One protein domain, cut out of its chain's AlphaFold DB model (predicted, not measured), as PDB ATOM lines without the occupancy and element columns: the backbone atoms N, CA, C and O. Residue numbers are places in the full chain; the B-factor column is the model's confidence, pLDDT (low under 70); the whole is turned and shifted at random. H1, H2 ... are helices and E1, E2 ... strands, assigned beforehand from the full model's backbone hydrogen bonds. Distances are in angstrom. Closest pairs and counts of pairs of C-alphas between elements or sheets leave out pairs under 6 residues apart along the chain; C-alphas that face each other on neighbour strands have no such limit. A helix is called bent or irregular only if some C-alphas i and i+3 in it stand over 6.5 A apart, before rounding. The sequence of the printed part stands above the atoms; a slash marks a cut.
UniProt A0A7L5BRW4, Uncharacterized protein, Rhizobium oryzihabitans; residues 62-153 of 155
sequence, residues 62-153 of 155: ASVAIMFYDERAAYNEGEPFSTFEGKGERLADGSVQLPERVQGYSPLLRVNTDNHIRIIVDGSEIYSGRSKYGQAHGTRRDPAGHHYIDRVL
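What this domain is: This is residues 62 to 153 of the 155 residues of an uncharacterized protein of Rhizobium oryzihabitans (UniProt A0A7L5BRW4). One six-stranded sheet is curled back on itself like part of a barrel, with E5, E4 and E1 facing E3 and E6 and with E2 as the hinge; the short helix H2 covers the open side between the two edge strands, E5 and E6. A second short helix, H1, sits at one end, just past the end of E1. The printed part has 92 residues, with two named helices and six named strands in the order E1, H1, E2, E3, E4, E5, H2, E6; the class is mixed, helices and strands. The sheet's order is E5, E4, E1, E2, E3, E6, antiparallel throughout. The whole is compact, with a radius of gyration of the C-alphas of 12.4 A and spans of 39 by 29 by 20 A.

How they stand to each other: E1, residues 62 to 69, is an inner strand and the antiparallel neighbour of E2, residues 82 to 90, at 154 degrees between directions; N 64 and O 86 are 2.9 A apart, within hydrogen-bond range. E2 bends by 59 degrees at residue 86, and its pairing is staggered: residues 82 to 88 pair with E1, residues 89 to 90 with E3, residues 96 to 104. E2 and E3 form a hairpin, with N 97 and O 89 at 2.8 A. E3 bends by 92 degrees at residue 99 and is also the neighbour of the edge strand E6, residues 147 to 152, with N 102 and O 149 at 2.9 A. On the other side of E1 is E4, residues 116 to 121, with N 118 and O 67 at 2.9 A. E4 forms a hairpin with the edge strand E5, residues 124 to 130, with N 119 and O 127 at 2.8 A. This is a folded sheet, one sheet bent back into two leaves that face each other: E5, E4 and E1 face E3 and E6 with 27 pairs of C-alphas within 11 A. E5 and E6 are apart. H2, residues 131 to 137, is on the sheet at a height over the sheet of 7.3 A; it is only just over E4, on which 3 of its 7 C-alphas fall, and runs along the strands, at 7 degrees to E4 on the local plane. Its closest C-alphas to E6 are those of His 137 and Val 152, 5.6 A apart. H1, residues 71 to 75, is on the opposite face at a height of 7.2 A, over none of the strands, but only just, with 2 of its C-alphas falling on E4. In H1 the O i to N i+4 pair is within hydrogen-bond range; in H2 0 of 3 such pairs are, beside 2 of 4 O i to N i+3 pairs.

Where its parts are: E1 begins at C-alpha 62, (-28.665, 9.527, -49.427), and is 22.8 A long. H1 measures 6.5 A. E2 is 23.0 A long and E3 18.1 A. E4 begins at C-alpha 116, (-43.472, 22.866, -39.106), and is 17.0 A long; E5 is 18.2 A long. H2 measures 9.4 A and is irregular, with C-alphas 133 and 136 7.8 A apart. E6, 13.3 A long, ends at C-alpha 152, (-29.800, 15.720, -41.008).

The domain as a whole: The two C-alphas farthest apart are those of Ala 92 and Arg 110, 39.6 A. The printed part has no cut. The link from E3 to E4, 11 residues, is long; that from H2 to E6 is short, and in it residues 140 to 141 pair antiparallel with residues 147 to 148 of E6. The mean pLDDT of the printed part is 95.6, and no printed residue is under 70.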
ATOM      1  N   ALA A  62     -27.295   9.738 -49.883       98.25
ATOM      2  CA  ALA A  62     -28.665   9.527 -49.427       98.25
ATOM      3  C   ALA A  62     -29.579  10.543 -50.118       98.25
ATOM      4  O   ALA A  62     -29.194  11.712 -50.253       98.25
ATOM      5  N   SER A  63     -30.758  10.120 -50.574       98.44
ATOM      6  CA  SER A  63     -31.772  11.076 -51.022       98.44
ATOM      7  C   SER A  63     -32.377  11.765 -49.807       98.44
ATOM      8  O   SER A  63     -32.612  11.136 -48.775       98.44
ATOM      9  N   VAL A  64     -32.585  13.073 -49.907       98.56
ATOM     10  CA  VAL A  64     -33.139  13.881 -48.824       98.56
ATOM     11  C   VAL A  64     -34.211  14.798 -49.389       98.56
ATOM     12  O   VAL A  64     -33.969  15.485 -50.382       98.56
ATOM     13  N   ALA A  65     -35.361  14.833 -48.718       98.56
ATOM     14  CA  ALA A  65     -36.374  15.858 -48.911       98.56
ATOM     15  C   ALA A  65     -36.668  16.550 -47.575       98.56
ATOM     16  O   ALA A  65     -36.901  15.889 -46.559       98.56
ATOM     17  N   ILE A  66     -36.627  17.880 -47.570       98.62
ATOM     18  CA  ILE A  66     -36.921  18.721 -46.407       98.62
ATOM     19  C   ILE A  66     -37.964  19.743 -46.833       98.62
ATOM     20  O   ILE A  66     -37.739  20.502 -47.771       98.62
ATOM     21  N   MET A  67     -39.087  19.774 -46.131       98.44
ATOM     22  CA  MET A  67     -40.207  20.659 -46.436       98.44
ATOM     23  C   MET A  67     -40.564  21.463 -45.193       98.44
ATOM     24  O   MET A  67     -40.705  20.882 -44.115       98.44
ATOM     25  N   PHE A  68     -40.726  22.776 -45.339       97.75
ATOM     26  CA  PHE A  68     -41.223  23.657 -44.287       97.75
ATOM     27  C   PHE A  68     -42.641  24.121 -44.585       97.75
ATOM     28  O   PHE A  68     -42.958  24.532 -45.700       97.75
ATOM     29  N   TYR A  69     -43.464  24.119 -43.549       97.00
ATOM     30  CA  TYR A  69     -44.870  24.486 -43.599       97.00
ATOM     31  C   TYR A  69     -45.136  25.596 -42.594       97.00
ATOM     32  O   TYR A  69     -44.575  25.597 -41.492       97.00
ATOM     33  N   ASP A  70     -46.005  26.537 -42.955       94.25
ATOM     34  CA  ASP A  70     -46.608  27.392 -41.944       94.25
ATOM     35  C   ASP A  70     -47.596  26.559 -41.109       94.25
ATOM     36  O   ASP A  70     -47.941  25.423 -41.453       94.25
ATOM     37  N   GLU A  71     -48.025  27.101 -39.971       90.06
ATOM     38  CA  GLU A  71     -48.900  26.375 -39.050       90.06
ATOM     39  C   GLU A  71     -50.216  25.947 -39.722       90.06
ATOM     40  O   GLU A  71     -50.677  24.822 -39.532       90.06
ATOM     41  N   ARG A  72     -50.796  26.806 -40.568       89.00
ATOM     42  CA  ARG A  72     -52.056  26.515 -41.255       89.00
ATOM     43  C   ARG A  72     -51.878  25.392 -42.271       89.00
ATOM     44  O   ARG A  72     -52.710  24.488 -42.297       89.00
ATOM     45  N   ALA A  73     -50.844  25.450 -43.102       90.88
ATOM     46  CA  ALA A  73     -50.554  24.442 -44.112       90.88
ATOM     47  C   ALA A  73     -50.303  23.082 -43.456       90.88
ATOM     48  O   ALA A  73     -50.870  22.084 -43.884       90.88
ATOM     49  N   ALA A  74     -49.559  23.045 -42.351       90.31
ATOM     50  CA  ALA A  74     -49.265  21.788 -41.679       90.31
ATOM     51  C   ALA A  74     -50.504  21.090 -41.092       90.31
ATOM     52  O   ALA A  74     -50.563  19.864 -41.091       90.31
ATOM     53  N   TYR A  75     -51.488  21.847 -40.595       87.94
ATOM     54  CA  TYR A  75     -52.729  21.276 -40.054       87.94
ATOM     55  C   TYR A  75     -53.772  20.927 -41.119       87.94
ATOM     56  O   TYR A  75     -54.643  20.105 -40.853       87.94
ATOM     57  N   ASN A  76     -53.707  21.549 -42.298       90.88
ATOM     58  CA  ASN A  76     -54.692  21.364 -43.368       90.88
ATOM     59  C   ASN A  76     -54.139  20.585 -44.569       90.88
ATOM     60  O   ASN A  76     -54.715  20.681 -45.648       90.88
ATOM     61  N   GLU A  77     -53.015  19.879 -44.404       86.69
ATOM     62  CA  GLU A  77     -52.330  19.162 -45.495       86.69
ATOM     63  C   GLU A  77     -52.057  20.063 -46.717       86.69
ATOM     64  O   GLU A  77     -52.158  19.650 -47.869       86.69
ATOM     65  N   GLY A  78     -51.745  21.334 -46.456       92.12
ATOM     66  CA  GLY A  78     -51.393  22.312 -47.477       92.12
ATOM     67  C   GLY A  78     -49.960  22.151 -47.979       92.12
ATOM     68  O   GLY A  78     -49.158  21.395 -47.432       92.12
ATOM     69  N   GLU A  79     -49.627  22.924 -49.007       95.00
ATOM     70  CA  GLU A  79     -48.298  22.909 -49.613       95.00
ATOM     71  C   GLU A  79     -47.227  23.517 -48.688       95.00
ATOM     72  O   GLU A  79     -47.499  24.484 -47.963       95.00
ATOM     73  N   PRO A  80     -45.991  22.989 -48.712       96.75
ATOM     74  CA  PRO A  80     -44.873  23.627 -48.037       96.75
ATOM     75  C   PRO A  80     -44.535  24.967 -48.697       96.75
ATOM     76  O   PRO A  80     -44.587  25.118 -49.916       96.75
ATOM     77  N   PHE A  81     -44.124  25.947 -47.894       95.19
ATOM     78  CA  PHE A  81     -43.665  27.238 -48.415       95.19
ATOM     79  C   PHE A  81     -42.195  27.207 -48.862       95.19
ATOM     80  O   PHE A  81     -41.739  28.123 -49.542       95.19
ATOM     81  N   SER A  82     -41.434  26.198 -48.428       95.44
ATOM     82  CA  SER A  82     -40.031  25.990 -48.791       95.44
ATOM     83  C   SER A  82     -39.752  24.494 -48.858       95.44
ATOM     84  O   SER A  82     -40.049  23.766 -47.907       95.44
ATOM     85  N   THR A  83     -39.164  24.055 -49.966       97.50
ATOM     86  CA  THR A  83     -38.831  22.654 -50.225       97.50
ATOM     87  C   THR A  83     -37.396  22.551 -50.709       97.50
ATOM     88  O   THR A  83     -36.970  23.281 -51.603       97.50
ATOM     89  N   PHE A  84     -36.665  21.606 -50.136       98.06
ATOM     90  CA  PHE A  84     -35.394  21.125 -50.645       98.06
ATOM     91  C   PHE A  84     -35.541  19.659 -51.026       98.06
ATOM     92  O   PHE A  84     -35.969  18.848 -50.206       98.06
ATOM     93  N   GLU A  85     -35.112  19.319 -52.236       98.06
ATOM     94  CA  GLU A  85     -34.972  17.946 -52.707       98.06
ATOM     95  C   GLU A  85     -33.585  17.775 -53.310       98.06
ATOM     96  O   GLU A  85     -33.162  18.538 -54.180       98.06
ATOM     97  N   GLY A  86     -32.851  16.768 -52.849       97.62
ATOM     98  CA  GLY A  86     -31.493  16.568 -53.318       97.62
ATOM     99  C   GLY A  86     -30.824  15.336 -52.744       97.62
ATOM    100  O   GLY A  86     -31.457  14.429 -52.200       97.62
ATOM    101  N   LYS A  87     -29.501  15.297 -52.891       98.19
ATOM    102  CA  LYS A  87     -28.657  14.244 -52.328       98.19
ATOM    103  C   LYS A  87     -27.705  14.838 -51.305       98.19
ATOM    104  O   LYS A  87     -27.038  15.828 -51.592       98.19
ATOM    105  N   GLY A  88     -27.615  14.195 -50.149       98.19
ATOM    106  CA  GLY A  88     -26.586  14.454 -49.148       98.19
ATOM    107  C   GLY A  88     -25.559  13.326 -49.087       98.19
ATOM    108  O   GLY A  88     -25.719  12.277 -49.713       98.19
ATOM    109  N   GLU A  89     -24.490  13.541 -48.329       98.56
ATOM    110  CA  GLU A  89     -23.503  12.513 -48.001       98.56
ATOM    111  C   GLU A  89     -23.841  11.860 -46.665       98.56
ATOM    112  O   GLU A  89     -23.940  12.545 -45.650       98.56
ATOM    113  N   ARG A  90     -23.962  10.533 -46.649       98.31
ATOM    114  CA  ARG A  90     -24.080   9.761 -45.416       98.31
ATOM    115  C   ARG A  90     -22.707   9.638 -44.755       98.31
ATOM    116  O   ARG A  90     -21.765   9.128 -45.361       98.31
ATOM    117  N   LEU A  91     -22.608  10.105 -43.515       97.69
ATOM    118  CA  LEU A  91     -21.393  10.077 -42.704       97.69
ATOM    119  C   LEU A  91     -21.320   8.803 -41.847       97.69
ATOM    120  O   LEU A  91     -22.293   8.060 -41.715       97.69
ATOM    121  N   ALA A  92     -20.152   8.551 -41.250       96.06
ATOM    122  CA  ALA A  92     -19.897   7.356 -40.439       96.06
ATOM    123  C   ALA A  92     -20.776   7.264 -39.177       96.06
ATOM    124  O   ALA A  92     -21.033   6.169 -38.689       96.06
ATOM    125  N   ASP A  93     -21.253   8.402 -38.668       95.38
ATOM    126  CA  ASP A  93     -22.168   8.499 -37.524       95.38
ATOM    127  C   ASP A  93     -23.650   8.305 -37.912       95.38
ATOM    128  O   ASP A  93     -24.539   8.469 -37.081       95.38
ATOM    129  N   GLY A  94     -23.930   7.980 -39.178       95.44
ATOM    130  CA  GLY A  94     -25.282   7.794 -39.703       95.44
ATOM    131  C   GLY A  94     -26.005   9.089 -40.080       95.44
ATOM    132  O   GLY A  94     -27.063   9.014 -40.710       95.44
ATOM    133  N   SER A  95     -25.441  10.260 -39.764       98.06
ATOM    134  CA  SER A  95     -25.978  11.552 -40.194       98.06
ATOM    135  C   SER A  95     -25.813  11.766 -41.701       98.06
ATOM    136  O   SER A  95     -25.025  11.091 -42.368       98.06
ATOM    137  N   VAL A  96     -26.567  12.717 -42.254       98.56
ATOM    138  CA  VAL A  96     -26.489  13.095 -43.667       98.56
ATOM    139  C   VAL A  96     -26.096  14.563 -43.786       98.56
ATOM    140  O   VAL A  96     -26.865  15.458 -43.433       98.56
ATOM    141  N   GLN A  97     -24.890  14.822 -44.290       98.56
ATOM    142  CA  GLN A  97     -24.421  16.166 -44.613       98.56
ATOM    143  C   GLN A  97     -25.109  16.659 -45.888       98.56
ATOM    144  O   GLN A  97     -25.032  16.008 -46.932       98.56
ATOM    145  N   LEU A  98     -25.763  17.818 -45.810       98.62
ATOM    146  CA  LEU A  98     -26.380  18.453 -46.971       98.62
ATOM    147  C   LEU A  98     -25.329  19.232 -47.773       98.62
ATOM    148  O   LEU A  98     -24.367  19.725 -47.173       98.62
ATOM    149  N   PRO A  99     -25.494  19.363 -49.103       98.19
ATOM    150  CA  PRO A  99     -24.594  20.163 -49.938       98.19
ATOM    151  C   PRO A  99     -24.745  21.666 -49.676       98.19
ATOM    152  O   PRO A  99     -23.858  22.451 -50.002       98.19
ATOM    153  N   GLU A 100     -25.859  22.073 -49.074       97.81
ATOM    154  CA  GLU A 100     -26.138  23.449 -48.707       97.81
ATOM    155  C   GLU A 100     -27.044  23.527 -47.479       97.81
ATOM    156  O   GLU A 100     -27.734  22.571 -47.122       97.81
ATOM    157  N   ARG A 101     -27.032  24.691 -46.835       97.69
ATOM    158  CA  ARG A 101     -27.970  25.040 -45.778       97.69
ATOM    159  C   ARG A 101     -29.370  25.173 -46.354       97.69
ATOM    160  O   ARG A 101     -29.643  26.080 -47.136       97.69
ATOM    161  N   VAL A 102     -30.274  24.352 -45.848       97.62
ATOM    162  CA  VAL A 102     -31.695  24.377 -46.178       97.62
ATOM    163  C   VAL A 102     -32.428  25.272 -45.182       97.62
ATOM    164  O   VAL A 102     -32.278  25.096 -43.975       97.62
ATOM    165  N   GLN A 103     -33.185  26.258 -45.667       95.69
ATOM    166  CA  GLN A 103     -33.736  27.346 -44.849       95.69
ATOM    167  C   GLN A 103     -35.266  27.359 -44.889       95.69
ATOM    168  O   GLN A 103     -35.880  27.313 -45.956       95.69
ATOM    169  N   GLY A 104     -35.881  27.472 -43.715       94.44
ATOM    170  CA  GLY A 104     -37.321  27.622 -43.539       94.44
ATOM    171  C   GLY A 104     -37.724  29.089 -43.511       94.44
ATOM    172  O   GLY A 104     -38.156  29.578 -42.468       94.44
ATOM    173  N   TYR A 105     -37.561  29.781 -44.640       94.00
ATOM    174  CA  TYR A 105     -37.949  31.181 -44.805       94.00
ATOM    175  C   TYR A 105     -38.841  31.392 -46.032       94.00
ATOM    176  O   TYR A 105     -38.551  30.872 -47.107       94.00
ATOM    177  N   SER A 106     -39.881  32.209 -45.877       92.06
ATOM    178  CA  SER A 106     -40.640  32.801 -46.972       92.06
ATOM    179  C   SER A 106     -40.946  34.272 -46.667       92.06
ATOM    180  O   SER A 106     -41.488  34.580 -45.599       92.06
ATOM    181  N   PRO A 107     -40.664  35.192 -47.606       88.69
ATOM    182  CA  PRO A 107     -40.971  36.608 -47.430       88.69
ATOM    183  C   PRO A 107     -42.477  36.893 -47.327       88.69
ATOM    184  O   PRO A 107     -42.873  37.927 -46.796       88.69
ATOM    185  N   LEU A 108     -43.319  35.971 -47.806       85.75
ATOM    186  CA  LEU A 108     -44.779  36.099 -47.801       85.75
ATOM    187  C   LEU A 108     -45.404  35.748 -46.442       85.75
ATOM    188  O   LEU A 108     -46.582  36.022 -46.212       85.75
ATOM    189  N   LEU A 109     -44.638  35.136 -45.535       87.44
ATOM    190  CA  LEU A 109     -45.127  34.760 -44.214       87.44
ATOM    191  C   LEU A 109     -44.945  35.892 -43.209       87.44
ATOM    192  O   LEU A 109     -43.850  36.424 -43.028       87.44
ATOM    193  N   ARG A 110     -46.013  36.171 -42.454       84.00
ATOM    194  CA  ARG A 110     -45.967  37.106 -41.321       84.00
ATOM    195  C   ARG A 110     -45.031  36.626 -40.210       84.00
ATOM    196  O   ARG A 110     -44.411  37.442 -39.537       84.00
ATOM    197  N   VAL A 111     -44.958  35.311 -39.997       85.94
ATOM    198  CA  VAL A 111     -44.143  34.684 -38.950       85.94
ATOM    199  C   VAL A 111     -43.351  33.535 -39.561       85.94
ATOM    200  O   VAL A 111     -43.914  32.511 -39.928       85.94
ATOM    201  N   ASN A 112     -42.030  33.702 -39.642       88.75
ATOM    202  CA  ASN A 112     -41.106  32.682 -40.153       88.75
ATOM    203  C   ASN A 112     -40.459  31.830 -39.040       88.75
ATOM    204  O   ASN A 112     -39.723  30.886 -39.320       88.75
ATOM    205  N   THR A 113     -40.696  32.164 -37.770       88.94
ATOM    206  CA  THR A 113     -40.023  31.553 -36.607       88.94
ATOM    207  C   THR A 113     -40.799  30.393 -35.976       88.94
ATOM    208  O   THR A 113     -40.239  29.657 -35.161       88.94
ATOM    209  N   ASP A 114     -42.065  30.207 -36.347       89.69
ATOM    210  CA  ASP A 114     -42.934  29.121 -35.883       89.69
ATOM    211  C   ASP A 114     -43.426  28.306 -37.085       89.69
ATOM    212  O   ASP A 114     -44.565  28.428 -37.524       89.69
ATOM    213  N   ASN A 115     -42.535  27.483 -37.639       92.88
ATOM    214  CA  ASN A 115     -42.839  26.597 -38.760       92.88
ATOM    215  C   ASN A 115     -42.844  25.118 -38.342       92.88
ATOM    216  O   ASN A 115     -42.239  24.701 -37.342       92.88
ATOM    217  N   HIS A 116     -43.575  24.319 -39.113       96.94
ATOM    218  CA  HIS A 116     -43.472  22.866 -39.106       96.94
ATOM    219  C   HIS A 116     -42.483  22.428 -40.178       96.94
ATOM    220  O   HIS A 116     -42.240  23.137 -41.153       96.94
ATOM    221  N   ILE A 117     -41.896  21.260 -39.976       97.88
ATOM    222  CA  ILE A 117     -40.928  20.675 -40.881       97.88
ATOM    223  C   ILE A 117     -41.209  19.189 -41.042       97.88
ATOM    224  O   ILE A 117     -41.603  18.517 -40.087       97.88
ATOM    225  N   ARG A 118     -40.965  18.691 -42.247       98.06
ATOM    226  CA  ARG A 118     -40.972  17.275 -42.588       98.06
ATOM    227  C   ARG A 118     -39.625  16.912 -43.198       98.06
ATOM    228  O   ARG A 118     -39.164  17.602 -44.107       98.06
ATOM    229  N   ILE A 119     -38.995  15.855 -42.691       98.50
ATOM    230  CA  ILE A 119     -37.676  15.386 -43.124       98.50
ATOM    231  C   ILE A 119     -37.800  13.932 -43.574       98.50
ATOM    232  O   ILE A 119     -38.185  13.059 -42.794       98.50
ATOM    233  N   ILE A 120     -37.442  13.678 -44.829       98.50
ATOM    234  CA  ILE A 120     -37.457  12.359 -45.456       98.50
ATOM    235  C   ILE A 120     -36.037  12.029 -45.912       98.50
ATOM    236  O   ILE A 120     -35.400  12.840 -46.583       98.50
ATOM    237  N   VAL A 121     -35.550  10.836 -45.569       98.25
ATOM    238  CA  VAL A 121     -34.249  10.312 -46.002       98.25
ATOM    239  C   VAL A 121     -34.452   8.943 -46.637       98.25
ATOM    240  O   VAL A 121     -35.073   8.073 -46.030       98.25
ATOM    241  N   ASP A 122     -33.949   8.749 -47.857       97.50
ATOM    242  CA  ASP A 122     -34.099   7.501 -48.623       97.50
ATOM    243  C   ASP A 122     -35.565   7.012 -48.687       97.50
ATOM    244  O   ASP A 122     -35.865   5.823 -48.603       97.50
ATOM    245  N   GLY A 123     -36.502   7.962 -48.807       97.06
ATOM    246  CA  GLY A 123     -37.947   7.713 -48.876       97.06
ATOM    247  C   GLY A 123     -38.637   7.461 -47.530       97.06
ATOM    248  O   GLY A 123     -39.861   7.371 -47.495       97.06
ATOM    249  N   SER A 124     -37.892   7.386 -46.424       97.12
ATOM    250  CA  SER A 124     -38.451   7.222 -45.078       97.12
ATOM    251  C   SER A 124     -38.544   8.557 -44.348       97.12
ATOM    252  O   SER A 124     -37.561   9.288 -44.238       97.12
ATOM    253  N   GLU A 125     -39.730   8.877 -43.835       97.69
ATOM    254  CA  GLU A 125     -39.932  10.031 -42.963       97.69
ATOM    255  C   GLU A 125     -39.287   9.766 -41.601       97.69
ATOM    256  O   GLU A 125     -39.680   8.842 -40.893       97.69
ATOM    257  N   ILE A 126     -38.289  10.574 -41.245       97.19
ATOM    258  CA  ILE A 126     -37.582  10.451 -39.962       97.19
ATOM    259  C   ILE A 126     -38.072  11.468 -38.929       97.19
ATOM    260  O   ILE A 126     -37.840  11.293 -37.737       97.19
ATOM    261  N   TYR A 127     -38.724  12.544 -39.380       98.06
ATOM    262  CA  TYR A 127     -39.285  13.563 -38.504       98.06
ATOM    263  C   TYR A 127     -40.385  14.363 -39.200       98.06
ATOM    264  O   TYR A 127     -40.210  14.815 -40.334       98.06
ATOM    265  N   SER A 128     -41.480  14.601 -38.479       97.00
ATOM    266  CA  SER A 128     -42.554  15.513 -38.867       97.00
ATOM    267  C   SER A 128     -43.097  16.217 -37.625       97.00
ATOM    268  O   SER A 128     -43.503  15.572 -36.657       97.00
ATOM    269  N   GLY A 129     -43.050  17.551 -37.603       96.56
ATOM    270  CA  GLY A 129     -43.512  18.335 -36.457       96.56
ATOM    271  C   GLY A 129     -42.993  19.770 -36.435       96.56
ATOM    272  O   GLY A 129     -42.448  20.275 -37.412       96.56
ATOM    273  N   ARG A 130     -43.156  20.458 -35.299       96.31
ATOM    274  CA  ARG A 130     -42.648  21.830 -35.112       96.31
ATOM    275  C   ARG A 130     -41.124  21.854 -35.189       96.31
ATOM    276  O   ARG A 130     -40.462  21.240 -34.355       96.31
ATOM    277  N   SER A 131     -40.561  22.669 -36.084       96.50
ATOM    278  CA  SER A 131     -39.108  22.734 -36.312       96.50
ATOM    279  C   SER A 131     -38.315  23.007 -35.030       96.50
ATOM    280  O   SER A 131     -37.262  22.410 -34.802       96.50
ATOM    281  N   LYS A 132     -38.850  23.826 -34.112       95.44
ATOM    282  CA  LYS A 132     -38.205  24.113 -32.817       95.44
ATOM    283  C   LYS A 132     -37.954  22.890 -31.926       95.44
ATOM    284  O   LYS A 132     -37.106  22.998 -31.043       95.44
ATOM    285  N   TYR A 133     -38.646  21.772 -32.150       96.69
ATOM    286  CA  TYR A 133     -38.451  20.510 -31.429       96.69
ATOM    287  C   TYR A 133     -37.651  19.467 -32.235       96.69
ATOM    288  O   TYR A 133     -37.312  18.421 -31.698       96.69
ATOM    289  N   GLY A 134     -37.287  19.757 -33.489       97.00
ATOM    290  CA  GLY A 134     -36.560  18.843 -34.382       97.00
ATOM    291  C   GLY A 134     -35.037  18.832 -34.209       97.00
ATOM    292  O   GLY A 134     -34.318  18.415 -35.116       97.00
ATOM    293  N   GLN A 135     -34.507  19.317 -33.081       97.44
ATOM    294  CA  GLN A 135     -33.059  19.507 -32.906       97.44
ATOM    295  C   GLN A 135     -32.277  18.191 -32.994       97.44
ATOM    296  O   GLN A 135     -31.176  18.184 -33.554       97.44
ATOM    297  N   ALA A 136     -32.868  17.098 -32.494       97.75
ATOM    298  CA  ALA A 136     -32.345  15.733 -32.590       97.75
ATOM    299  C   ALA A 136     -32.260  15.220 -34.038       97.75
ATOM    300  O   ALA A 136     -31.484  14.316 -34.316       97.75
ATOM    301  N   HIS A 137     -32.982  15.856 -34.966       98.25
ATOM    302  CA  HIS A 137     -32.991  15.545 -36.398       98.25
ATOM    303  C   HIS A 137     -32.250  16.587 -37.251       98.25
ATOM    304  O   HIS A 137     -32.188  16.461 -38.473       98.25
ATOM    305  N   GLY A 138     -31.639  17.596 -36.619       97.88
ATOM    306  CA  GLY A 138     -30.767  18.567 -37.287       97.88
ATOM    307  C   GLY A 138     -31.313  19.988 -37.403       97.88
ATOM    308  O   GLY A 138     -30.591  20.860 -37.887       97.88
ATOM    309  N   THR A 139     -32.530  20.274 -36.922       97.69
ATOM    310  CA  THR A 139     -33.055  21.648 -36.965       97.69
ATOM    311  C   THR A 139     -32.247  22.578 -36.062       97.69
ATOM    312  O   THR A 139     -31.861  22.239 -34.935       97.69
ATOM    313  N   ARG A 140     -31.958  23.777 -36.560       97.44
ATOM    314  CA  ARG A 140     -31.247  24.846 -35.850       97.44
ATOM    315  C   ARG A 140     -31.934  26.180 -36.120       97.44
ATOM    316  O   ARG A 140     -32.769  26.278 -37.012       97.44
ATOM    317  N   ARG A 141     -31.589  27.196 -35.326       96.75
ATOM    318  CA  ARG A 141     -32.057  28.574 -35.509       96.75
ATOM    319  C   ARG A 141     -30.879  29.510 -35.696       96.75
ATOM    320  O   ARG A 141     -29.828  29.303 -35.087       96.75
ATOM    321  N   ASP A 142     -31.051  30.497 -36.561       95.88
ATOM    322  CA  ASP A 142     -30.113  31.606 -36.691       95.88
ATOM    323  C   ASP A 142     -30.365  32.667 -35.599       95.88
ATOM    324  O   ASP A 142     -31.312  32.523 -34.814       95.88
ATOM    325  N   PRO A 143     -29.544  33.727 -35.499       95.31
ATOM    326  CA  PRO A 143     -29.743  34.759 -34.481       95.31
ATOM    327  C   PRO A 143     -31.071  35.529 -34.597       95.31
ATOM    328  O   PRO A 143     -31.525  36.090 -33.603       95.31
ATOM    329  N   ALA A 144     -31.705  35.552 -35.775       92.31
ATOM    330  CA  ALA A 144     -33.035  36.129 -35.991       92.31
ATOM    331  C   ALA A 144     -34.176  35.132 -35.695       92.31
ATOM    332  O   ALA A 144     -35.351  35.492 -35.730       92.31
ATOM    333  N   GLY A 145     -33.847  33.880 -35.363       94.00
ATOM    334  CA  GLY A 145     -34.804  32.825 -35.046       94.00
ATOM    335  C   GLY A 145     -35.307  32.038 -36.257       94.00
ATOM    336  O   GLY A 145     -36.147  31.153 -36.069       94.00
ATOM    337  N   HIS A 146     -34.806  32.308 -37.467       95.06
ATOM    338  CA  HIS A 146     -35.159  31.542 -38.661       95.06
ATOM    339  C   HIS A 146     -34.604  30.125 -38.564       95.06
ATOM    340  O   HIS A 146     -33.456  29.913 -38.165       95.06
ATOM    341  N   HIS A 147     -35.428  29.145 -38.931       96.62
ATOM    342  CA  HIS A 147     -35.045  27.738 -38.864       96.62
ATOM    343  C   HIS A 147     -34.247  27.321 -40.092       96.62
ATOM    344  O   HIS A 147     -34.560  27.723 -41.212       96.62
ATOM    345  N   TYR A 148     -33.243  26.479 -39.887       97.62
ATOM    346  CA  TYR A 148     -32.455  25.893 -40.964       97.62
ATOM    347  C   TYR A 148     -31.946  24.492 -40.607       97.62
ATOM    348  O   TYR A 148     -31.963  24.085 -39.441       97.62
ATOM    349  N   ILE A 149     -31.462  23.773 -41.620       98.31
ATOM    350  CA  ILE A 149     -30.757  22.495 -41.504       98.31
ATOM    351  C   ILE A 149     -29.484  22.554 -42.353       98.31
ATOM    352  O   ILE A 149     -29.542  22.818 -43.549       98.31
ATOM    353  N   ASP A 150     -28.341  22.260 -41.732       98.19
ATOM    354  CA  ASP A 150     -27.063  22.032 -42.432       98.19
ATOM    355  C   ASP A 150     -26.765  20.530 -42.590       98.19
ATOM    356  O   ASP A 150     -26.077  20.099 -43.515       98.19
ATOM    357  N   ARG A 151     -27.262  19.722 -41.650       98.38
ATOM    358  CA  ARG A 151     -27.033  18.283 -41.553       98.38
ATOM    359  C   ARG A 151     -28.255  17.627 -40.934       98.38
ATOM    360  O   ARG A 151     -28.722  18.081 -39.893       98.38
ATOM    361  N   VAL A 152     -28.727  16.552 -41.550       98.50
ATOM    362  CA  VAL A 152     -29.800  15.720 -41.008       98.50
ATOM    363  C   VAL A 152     -29.201  14.712 -40.037       98.50
ATOM    364  O   VAL A 152     -28.216  14.044 -40.356       98.50
ATOM    365  N   LEU A 153     -29.776  14.617 -38.845       98.12
ATOM    366  CA  LEU A 153     -29.333  13.700 -37.797       98.12
ATOM    367  C   LEU A 153     -30.293  12.500 -37.713       98.12
ATOM    368  O   LEU A 153     -31.485  12.672 -37.975       98.12
TER     369      LEU A 153